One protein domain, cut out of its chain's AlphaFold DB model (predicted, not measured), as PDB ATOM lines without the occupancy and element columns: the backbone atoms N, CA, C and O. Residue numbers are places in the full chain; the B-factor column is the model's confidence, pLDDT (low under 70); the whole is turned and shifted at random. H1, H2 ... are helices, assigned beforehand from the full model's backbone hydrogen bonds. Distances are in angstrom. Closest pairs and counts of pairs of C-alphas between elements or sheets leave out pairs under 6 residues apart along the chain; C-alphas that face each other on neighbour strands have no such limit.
ATOM      1  N   ASN A 120     168.970 169.018 137.509       71.94
ATOM      2  CA  ASN A 120     168.915 168.725 136.067       71.94
ATOM      3  C   ASN A 120     168.198 167.405 135.728       71.94
ATOM      4  O   ASN A 120     168.516 166.749 134.738       71.94
ATOM      5  N   GLN A 121     167.219 167.000 136.540       74.88
ATOM      6  CA  GLN A 121     166.419 165.808 136.267       74.88
ATOM      7  C   GLN A 121     165.103 166.182 135.579       74.88
ATOM      8  O   GLN A 121     164.541 167.233 135.900       74.88
ATOM      9  N   PRO A 122     164.578 165.343 134.664       83.25
ATOM     10  CA  PRO A 122     163.277 165.577 134.043       83.25
ATOM     11  C   PRO A 122     162.166 165.678 135.092       83.25
ATOM     12  O   PRO A 122     162.014 164.794 135.932       83.25
ATOM     13  N   VAL A 123     161.333 166.717 135.028       83.88
ATOM     14  CA  VAL A 123     160.233 166.900 135.995       83.88
ATOM     15  C   VAL A 123     159.215 165.755 135.899       83.88
ATOM     16  O   VAL A 123     158.659 165.328 136.910       83.88
ATOM     17  N   ALA A 124     159.022 165.186 134.708       82.94
ATOM     18  CA  ALA A 124     158.132 164.046 134.505       82.94
ATOM     19  C   ALA A 124     158.529 162.814 135.342       82.94
ATOM     20  O   ALA A 124     157.658 162.158 135.913       82.94
ATOM     21  N   SER A 125     159.826 162.510 135.476       83.25
ATOM     22  CA  SER A 125     160.275 161.350 136.261       83.25
ATOM     23  C   SER A 125     160.036 161.557 137.758       83.25
ATOM     24  O   SER A 125     159.617 160.634 138.458       83.25
ATOM     25  N   ILE A 126     160.223 162.788 138.231       85.19
ATOM     26  CA  ILE A 126     159.916 163.219 139.595       85.19
ATOM     27  C   ILE A 126     158.421 163.036 139.861       85.19
ATOM     28  O   ILE A 126     158.053 162.349 140.813       85.19
ATOM     29  N   LEU A 127     157.553 163.569 138.997       86.19
ATOM     30  CA  LEU A 127     156.102 163.438 139.149       86.19
ATOM     31  C   LEU A 127     155.645 161.981 139.176       86.19
ATOM     32  O   LEU A 127     154.815 161.629 140.007       86.19
ATOM     33  N   VAL A 128     156.200 161.121 138.319       88.06
ATOM     34  CA  VAL A 128     155.875 159.689 138.328       88.06
ATOM     35  C   VAL A 128     156.329 159.037 139.631       88.06
ATOM     36  O   VAL A 128     155.563 158.298 140.242       88.06
ATOM     37  N   ARG A 129     157.548 159.329 140.094       89.62
ATOM     38  CA  ARG A 129     158.101 158.735 141.316       89.62
ATOM     39  C   ARG A 129     157.312 159.136 142.560       89.62
ATOM     40  O   ARG A 129     156.915 158.270 143.337       89.62
ATOM     41  N   TYR A 130     157.076 160.432 142.747       89.38
ATOM     42  CA  TYR A 130     156.303 160.933 143.883       89.38
ATOM     43  C   TYR A 130     154.824 160.570 143.754       89.38
ATOM     44  O   TYR A 130     154.215 160.161 144.736       89.38
ATOM     45  N   GLY A 131     154.265 160.630 142.544       90.19
ATOM     46  CA  GLY A 131     152.892 160.220 142.268       90.19
ATOM     47  C   GLY A 131     152.642 158.749 142.599       90.19
ATOM     48  O   GLY A 131     151.641 158.437 143.237       90.19
ATOM     49  N   ALA A 132     153.569 157.855 142.245       92.44
ATOM     50  CA  ALA A 132     153.490 156.439 142.601       92.44
ATOM     51  C   ALA A 132     153.532 156.230 144.123       92.44
ATOM     52  O   ALA A 132     152.696 155.505 144.658       92.44
ATOM     53  N   ALA A 133     154.434 156.921 144.827       93.25
ATOM     54  CA  ALA A 133     154.514 156.851 146.285       93.25
ATOM     55  C   ALA A 133     153.233 157.375 146.965       93.25
ATOM     56  O   ALA A 133     152.709 156.745 147.883       93.25
ATOM     57  N   THR A 134     152.680 158.500 146.501       94.00
ATOM     58  CA  THR A 134     151.405 159.032 147.004       94.00
ATOM     59  C   THR A 134     150.251 158.078 146.727       94.00
ATOM     60  O   THR A 134     149.377 157.926 147.578       94.00
ATOM     61  N   LEU A 135     150.232 157.426 145.565       94.75
ATOM     62  CA  LEU A 135     149.207 156.449 145.214       94.75
ATOM     63  C   LEU A 135     149.281 155.225 146.129       94.75
ATOM     64  O   LEU A 135     148.253 154.809 146.657       94.75
ATOM     65  N   GLU A 136     150.478 154.693 146.371       94.88
ATOM     66  CA  GLU A 136     150.698 153.590 147.310       94.88
ATOM     67  C   GLU A 136     150.216 153.951 148.721       94.88
ATOM     68  O   GLU A 136     149.390 153.240 149.297       94.88
ATOM     69  N   LEU A 137     150.643 155.109 149.236       95.50
ATOM     70  CA  LEU A 137     150.203 155.633 150.530       95.50
ATOM     71  C   LEU A 137     148.682 155.798 150.584       95.50
ATOM     72  O   LEU A 137     148.045 155.323 151.518       95.50
ATOM     73  N   THR A 138     148.083 156.412 149.563       96.12
ATOM     74  CA  THR A 138     146.635 156.653 149.500       96.12
ATOM     75  C   THR A 138     145.856 155.343 149.491       96.12
ATOM     76  O   THR A 138     144.846 155.232 150.184       96.12
ATOM     77  N   LEU A 139     146.311 154.337 148.742       96.94
ATOM     78  CA  LEU A 139     145.666 153.026 148.699       96.94
ATOM     79  C   LEU A 139     145.736 152.322 150.056       96.94
ATOM     80  O   LEU A 139     144.714 151.834 150.537       96.94
ATOM     81  N   LEU A 140     146.904 152.305 150.701       96.38
ATOM     82  CA  LEU A 140     147.061 151.705 152.028       96.38
ATOM     83  C   LEU A 140     146.218 152.440 153.076       96.38
ATOM     84  O   LEU A 140     145.483 151.804 153.836       96.38
ATOM     85  N   SER A 141     146.250 153.773 153.074       95.31
ATOM     86  CA  SER A 141     145.410 154.599 153.942       95.31
ATOM     87  C   SER A 141     143.926 154.342 153.705       95.31
ATOM     88  O   SER A 141     143.179 154.233 154.673       95.31
ATOM     89  N   LEU A 142     143.487 154.188 152.452       97.00
ATOM     90  CA  LEU A 142     142.098 153.879 152.119       97.00
ATOM     91  C   LEU A 142     141.683 152.510 152.666       97.00
ATOM     92  O   LEU A 142     140.615 152.395 153.259       97.00
ATOM     93  N   VAL A 143     142.519 151.482 152.505       97.31
ATOM     94  CA  VAL A 143     142.243 150.139 153.040       97.31
ATOM     95  C   VAL A 143     142.091 150.191 154.558       97.31
ATOM     96  O   VAL A 143     141.097 149.698 155.094       97.31
ATOM     97  N   ILE A 144     143.027 150.837 155.257       96.19
ATOM     98  CA  ILE A 144     142.975 150.985 156.717       96.19
ATOM     99  C   ILE A 144     141.734 151.787 157.132       96.19
ATOM    100  O   ILE A 144     141.001 151.365 158.027       96.19
ATOM    101  N   ALA A 145     141.455 152.903 156.455       94.38
ATOM    102  CA  ALA A 145     140.297 153.746 156.727       94.38
ATOM    103  C   ALA A 145     138.976 152.990 156.536       94.38
ATOM    104  O   ALA A 145     138.065 153.145 157.347       94.38
ATOM    105  N   LEU A 146     138.868 152.136 155.516       96.25
ATOM    106  CA  LEU A 146     137.688 151.300 155.303       96.25
ATOM    107  C   LEU A 146     137.556 150.231 156.389       96.25
ATOM    108  O   LEU A 146     136.473 150.083 156.950       96.25
ATOM    109  N   LEU A 147     138.630 149.516 156.731       96.06
ATOM    110  CA  LEU A 147     138.589 148.473 157.762       96.06
ATOM    111  C   LEU A 147     138.191 149.040 159.130       96.06
ATOM    112  O   LEU A 147     137.262 148.539 159.770       96.06
ATOM    113  N   VAL A 148     138.855 150.113 159.558       94.50
ATOM    114  CA  VAL A 148     138.599 150.760 160.850       94.50
ATOM    115  C   VAL A 148     137.270 151.511 160.825       94.50
ATOM    116  O   VAL A 148     136.447 151.334 161.722       94.50
ATOM    117  N   GLY A 149     137.018 152.306 159.786       92.94
ATOM    118  CA  GLY A 149     135.820 153.133 159.661       92.94
ATOM    119  C   GLY A 149     134.538 152.311 159.569       92.94
ATOM    120  O   GLY A 149     133.580 152.589 160.291       92.94
ATOM    121  N   ILE A 150     134.516 151.250 158.754       94.44
ATOM    122  CA  ILE A 150     133.355 150.351 158.661       94.44
ATOM    123  C   ILE A 150     133.183 149.571 159.970       94.44
ATOM    124  O   ILE A 150     132.053 149.412 160.438       94.44
ATOM    125  N   GLY A 151     134.275 149.112 160.592       93.00
ATOM    126  CA  GLY A 151     134.237 148.391 161.867       93.00
ATOM    127  C   GLY A 151     133.643 149.228 163.003       93.00
ATOM    128  O   GLY A 151     132.658 148.822 163.629       93.00
ATOM    129  N   LEU A 152     134.196 150.422 163.230       90.06
ATOM    130  CA  LEU A 152     133.716 151.364 164.241       90.06
ATOM    131  C   LEU A 152     132.304 151.864 163.922       90.06
ATOM    132  O   LEU A 152     131.453 151.890 164.810       90.06
ATOM    133  N   GLY A 153     132.015 152.174 162.656       89.81
ATOM    134  CA  GLY A 153     130.686 152.600 162.217       89.81
ATOM    135  C   GLY A 153     129.617 151.534 162.465       89.81
ATOM    136  O   GLY A 153     128.540 151.834 162.981       89.81
ATOM    137  N   ARG A 154     129.923 150.260 162.190       91.62
ATOM    138  CA  ARG A 154     129.025 149.136 162.495       91.62
ATOM    139  C   ARG A 154     128.799 148.978 163.998       91.62
ATOM    140  O   ARG A 154     127.677 148.667 164.402       91.62
ATOM    141  N   LEU A 155     129.836 149.140 164.821       87.75
ATOM    142  CA  LEU A 155     129.717 149.029 166.277       87.75
ATOM    143  C   LEU A 155     128.845 150.151 166.854       87.75
ATOM    144  O   LEU A 155     127.921 149.862 167.618       87.75
ATOM    145  N   ALA A 156     129.082 151.391 166.427       87.62
ATOM    146  CA  ALA A 156     128.282 152.556 166.800       87.62
ATOM    147  C   ALA A 156     126.809 152.384 166.386       87.62
ATOM    148  O   ALA A 156     125.908 152.582 167.197       87.62
ATOM    149  N   ALA A 157     126.554 151.897 165.165       85.81
ATOM    150  CA  ALA A 157     125.199 151.670 164.661       85.81
ATOM    151  C   ALA A 157     124.430 150.583 165.433       85.81
ATOM    152  O   ALA A 157     123.218 150.690 165.610       85.81
ATOM    153  N   ARG A 158     125.116 149.529 165.901       87.00
ATOM    154  CA  ARG A 158     124.493 148.454 166.695       87.00
ATOM    155  C   ARG A 158     124.148 148.880 168.118       87.00
ATOM    156  O   ARG A 158     123.204 148.341 168.684       87.00
ATOM    157  N   ARG A 159     124.918 149.798 168.703       81.94
ATOM    158  CA  ARG A 159     124.705 150.315 170.062       81.94
ATOM    159  C   ARG A 159     124.370 151.802 170.021       81.94
ATOM    160  O   ARG A 159     125.040 152.613 170.661       81.94
ATOM    161  N   ARG A 160     123.342 152.146 169.248       75.31
ATOM    162  CA  ARG A 160     122.870 153.523 169.103       75.31
ATOM    163  C   ARG A 160     122.514 154.123 170.468       75.31
ATOM    164  O   ARG A 160     121.953 153.428 171.311       75.31
ATOM    165  N   ASP A 161     122.881 155.386 170.670       80.31
ATOM    166  CA  ASP A 161     122.627 156.167 171.895       80.31
ATOM    167  C   ASP A 161     123.298 155.602 173.163       80.31
ATOM    168  O   ASP A 161     122.944 155.940 174.290       80.31
ATOM    169  N   SER A 162     124.321 154.761 172.988       86.50
ATOM    170  CA  SER A 162     125.151 154.256 174.083       86.50
ATOM    171  C   SER A 162     126.435 155.071 174.269       86.50
ATOM    172  O   SER A 162     126.901 155.758 173.357       86.50
ATOM    173  N   LEU A 163     127.086 154.904 175.425       84.88
ATOM    174  CA  LEU A 163     128.420 155.458 175.698       84.88
ATOM    175  C   LEU A 163     129.456 155.094 174.617       84.88
ATOM    176  O   LEU A 163     130.317 155.912 174.307       84.88
ATOM    177  N   SER A 164     129.351 153.904 174.007       84.38
ATOM    178  CA  SER A 164     130.250 153.496 172.917       84.38
ATOM    179  C   SER A 164     130.020 154.256 171.608       84.38
ATOM    180  O   SER A 164     130.961 154.499 170.866       84.38
ATOM    181  N   ASP A 165     128.786 154.663 171.326       88.56
ATOM    182  CA  ASP A 165     128.460 155.483 170.155       88.56
ATOM    183  C   ASP A 165     128.901 156.943 170.379       88.56
ATOM    184  O   ASP A 165     129.516 157.568 169.511       88.56
ATOM    185  N   ALA A 166     128.699 157.465 171.593       88.88
ATOM    186  CA  ALA A 166     129.187 158.785 171.985       88.88
ATOM    187  C   ALA A 166     130.722 158.899 171.910       88.88
ATOM    188  O   ALA A 166     131.223 159.866 171.336       88.88
ATOM    189  N   SER A 167     131.470 157.915 172.426       91.31
ATOM    190  CA  SER A 167     132.939 157.947 172.391       91.31
ATOM    191  C   SER A 167     133.495 157.882 170.967       91.31
ATOM    192  O   SER A 167     134.389 158.658 170.635       91.31
ATOM    193  N   ILE A 168     132.928 157.033 170.100       91.44
ATOM    194  CA  ILE A 168     133.325 156.934 168.685       91.44
ATOM    195  C   ILE A 168     133.059 158.254 167.952       91.44
ATOM    196  O   ILE A 168     133.914 158.712 167.195       91.44
ATOM    197  N   ARG A 169     131.910 158.901 168.190       90.19
ATOM    198  CA  ARG A 169     131.601 160.208 167.585       90.19
ATOM    199  C   ARG A 169     132.557 161.304 168.036       90.19
ATOM    200  O   ARG A 169     133.057 162.040 167.192       90.19
ATOM    201  N   VAL A 170     132.820 161.412 169.339       93.50
ATOM    202  CA  VAL A 170     133.760 162.411 169.873       93.50
ATOM    203  C   VAL A 170     135.155 162.182 169.301       93.50
ATOM    204  O   VAL A 170     135.777 163.129 168.827       93.50
ATOM    205  N   PHE A 171     135.616 160.931 169.263       91.19
ATOM    206  CA  PHE A 171     136.896 160.578 168.658       91.19
ATOM    207  C   PHE A 171     136.961 160.972 167.174       91.19
ATOM    208  O   PHE A 171     137.918 161.616 166.758       91.19
ATOM    209  N   ALA A 172     135.924 160.669 166.387       90.69
ATOM    210  CA  ALA A 172     135.869 161.037 164.973       90.69
ATOM    211  C   ALA A 172     135.920 162.559 164.756       90.69
ATOM    212  O   ALA A 172     136.621 163.027 163.860       90.69
ATOM    213  N   ILE A 173     135.216 163.330 165.591       93.12
ATOM    214  CA  ILE A 173     135.239 164.797 165.539       93.12
ATOM    215  C   ILE A 173     136.633 165.324 165.881       93.12
ATOM    216  O   ILE A 173     137.134 166.188 165.169       93.12
ATOM    217  N   LEU A 174     137.274 164.793 166.926       92.44
ATOM    218  CA  LEU A 174     138.634 165.185 167.301       92.44
ATOM    219  C   LEU A 174     139.624 164.896 166.171       92.44
ATOM    220  O   LEU A 174     140.362 165.793 165.779       92.44
ATOM    221  N   CYS A 175     139.604 163.692 165.593       88.75
ATOM    222  CA  CYS A 175     140.466 163.354 164.460       88.75
ATOM    223  C   CYS A 175     140.230 164.261 163.249       88.75
ATOM    224  O   CYS A 175     141.190 164.675 162.611       88.75
ATOM    225  N   TYR A 176     138.974 164.591 162.939       89.38
ATOM    226  CA  TYR A 176     138.643 165.472 161.817       89.38
ATOM    227  C   TYR A 176     139.056 166.931 162.061       89.38
ATOM    228  O   TYR A 176     139.489 167.616 161.140       89.38
ATOM    229  N   ALA A 177     138.916 167.412 163.297       92.38
ATOM    230  CA  ALA A 177     139.219 168.793 163.659       92.38
ATOM    231  C   ALA A 177     140.706 169.034 163.960       92.38
ATOM    232  O   ALA A 177     141.135 170.187 163.974       92.38
ATOM    233  N   THR A 178     141.489 167.981 164.217       91.31
ATOM    234  CA  THR A 178     142.917 168.109 164.532       91.31
ATOM    235  C   THR A 178     143.702 168.449 163.265       91.31
ATOM    236  O   THR A 178     143.683 167.675 162.307       91.31
ATOM    237  N   PRO A 179     144.426 169.581 163.235       87.94
ATOM    238  CA  PRO A 179     145.289 169.907 162.112       87.94
ATOM    239  C   PRO A 179     146.396 168.866 161.934       87.94
ATOM    240  O   PRO A 179     147.008 168.424 162.906       87.94
ATOM    241  N   VAL A 180     146.699 168.533 160.679       84.50
ATOM    242  CA  VAL A 180     147.663 167.477 160.322       84.50
ATOM    243  C   VAL A 180     149.042 167.686 160.957       84.50
ATOM    244  O   VAL A 180     149.648 166.726 161.408       84.50
ATOM    245  N   PHE A 181     149.496 168.934 161.104       85.94
ATOM    246  CA  PHE A 181     150.808 169.255 161.682       85.94
ATOM    247  C   PHE A 181     150.948 168.948 163.187       85.94
ATOM    248  O   PHE A 181     152.065 168.897 163.690       85.94
ATOM    249  N   PHE A 182     149.849 168.758 163.928       82.75
ATOM    250  CA  PHE A 182     149.910 168.303 165.326       82.75
ATOM    251  C   PHE A 182     150.057 166.781 165.443       82.75
ATOM    252  O   PHE A 182     150.435 166.284 166.502       82.75
ATOM    253  N   LEU A 183     149.722 166.045 164.381       76.94
ATOM    254  CA  LEU A 183     149.736 164.583 164.343       76.94
ATOM    255  C   LEU A 183     151.087 164.022 163.858       76.94
ATOM    256  O   LEU A 183     151.317 162.823 164.025       76.94
ATOM    257  N   GLY A 184     151.964 164.876 163.311       59.84
ATOM    258  CA  GLY A 184     153.285 164.528 162.773       59.84
ATOM    259  C   GLY A 184     153.578 165.222 161.452       59.84
ATOM    260  O   GLY A 184     152.748 165.081 160.528       59.84
TER     261      GLY A 184
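Overview. This is residues 120 to 184 of the 184 residues of the protein "Oligopeptide transport system permease protein OppB" of Bifidobacterium minimum (UniProt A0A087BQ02). A long helical hairpin with unequal legs: the long helix H1 makes the length, and the shorter H2 folds back beside its far end after a tight link, with a single turn, H3, past the end of H2. The hairpin is open, for H1 and H2 touch only near the link, by residues 152 to 157 and 164 to 168, and residues 120 to 148 stick out free of the rest. The printed part has 65 residues with three named helices in the order H1, H2, H3 and no named strand, and its class is all helix. It is extended, with a radius of gyration of the C-alphas of 17.8 A, and its outline is a rod with spans of 60 by 23 by 12 A.

Along the chain. The printed part begins at Asn 120, and H1 takes residues 123 to 158, Val 123 to Arg 158, running 50.6 A from C-alpha 123 at (160.233, 166.900, 135.995) to C-alpha 158 at (124.493, 148.454, 166.695). H2 follows with residues 163 to 177, Leu 163 to Ala 177, 21.0 A from first to last C-alpha. H3 takes residues 180 to 183, 5.4 A from first to last C-alpha, and ends with C-alpha 183 at (149.736, 164.583, 164.343).

Arrangement. H1 and H2 form a helical hairpin, two helices in succession that touch and run opposite ways. Their lines stand at a shallow tilt of 21 degrees. They touch with 6 pairs of C-alphas within 8 A, the closest being those of Ala 156 and Asp 165, 4.5 A apart. H1 touches H2 with residues 152 to 157 alone, and H2 touches H1 with residues 164 to 168 alone. The centres of the two helices are 20.4 A apart. H3 touches no helix: it is apart from H1 and also from H2, which it follows in the chain. In H1 and H2 every O i to N i+4 pair is within hydrogen-bond range, while H3, with four residues, is too short for such a pair and has its one O i to N i+3 pair within range.

Size, cuts and confidence. The two C-alphas farthest apart are those of Asn 120 and Asp 161, at 59.9 A. The C-alphas of Asn 120 and Gly 184, the first and last printed residues, are 31.2 A apart, and Gly 184 is the chain's last residue. Residues 120 to 148, of which 123 to 148 belong to H1, stand free, as do residues 158 to 163 and residues 176 to 182, of which 180 to 182 belong to H3. The printed part has no cut, and the links from H1 to H2 and from H2 to H3 are tight. The mean pLDDT of the printed part of this model is 88.8, and residue 184 alone is under 70.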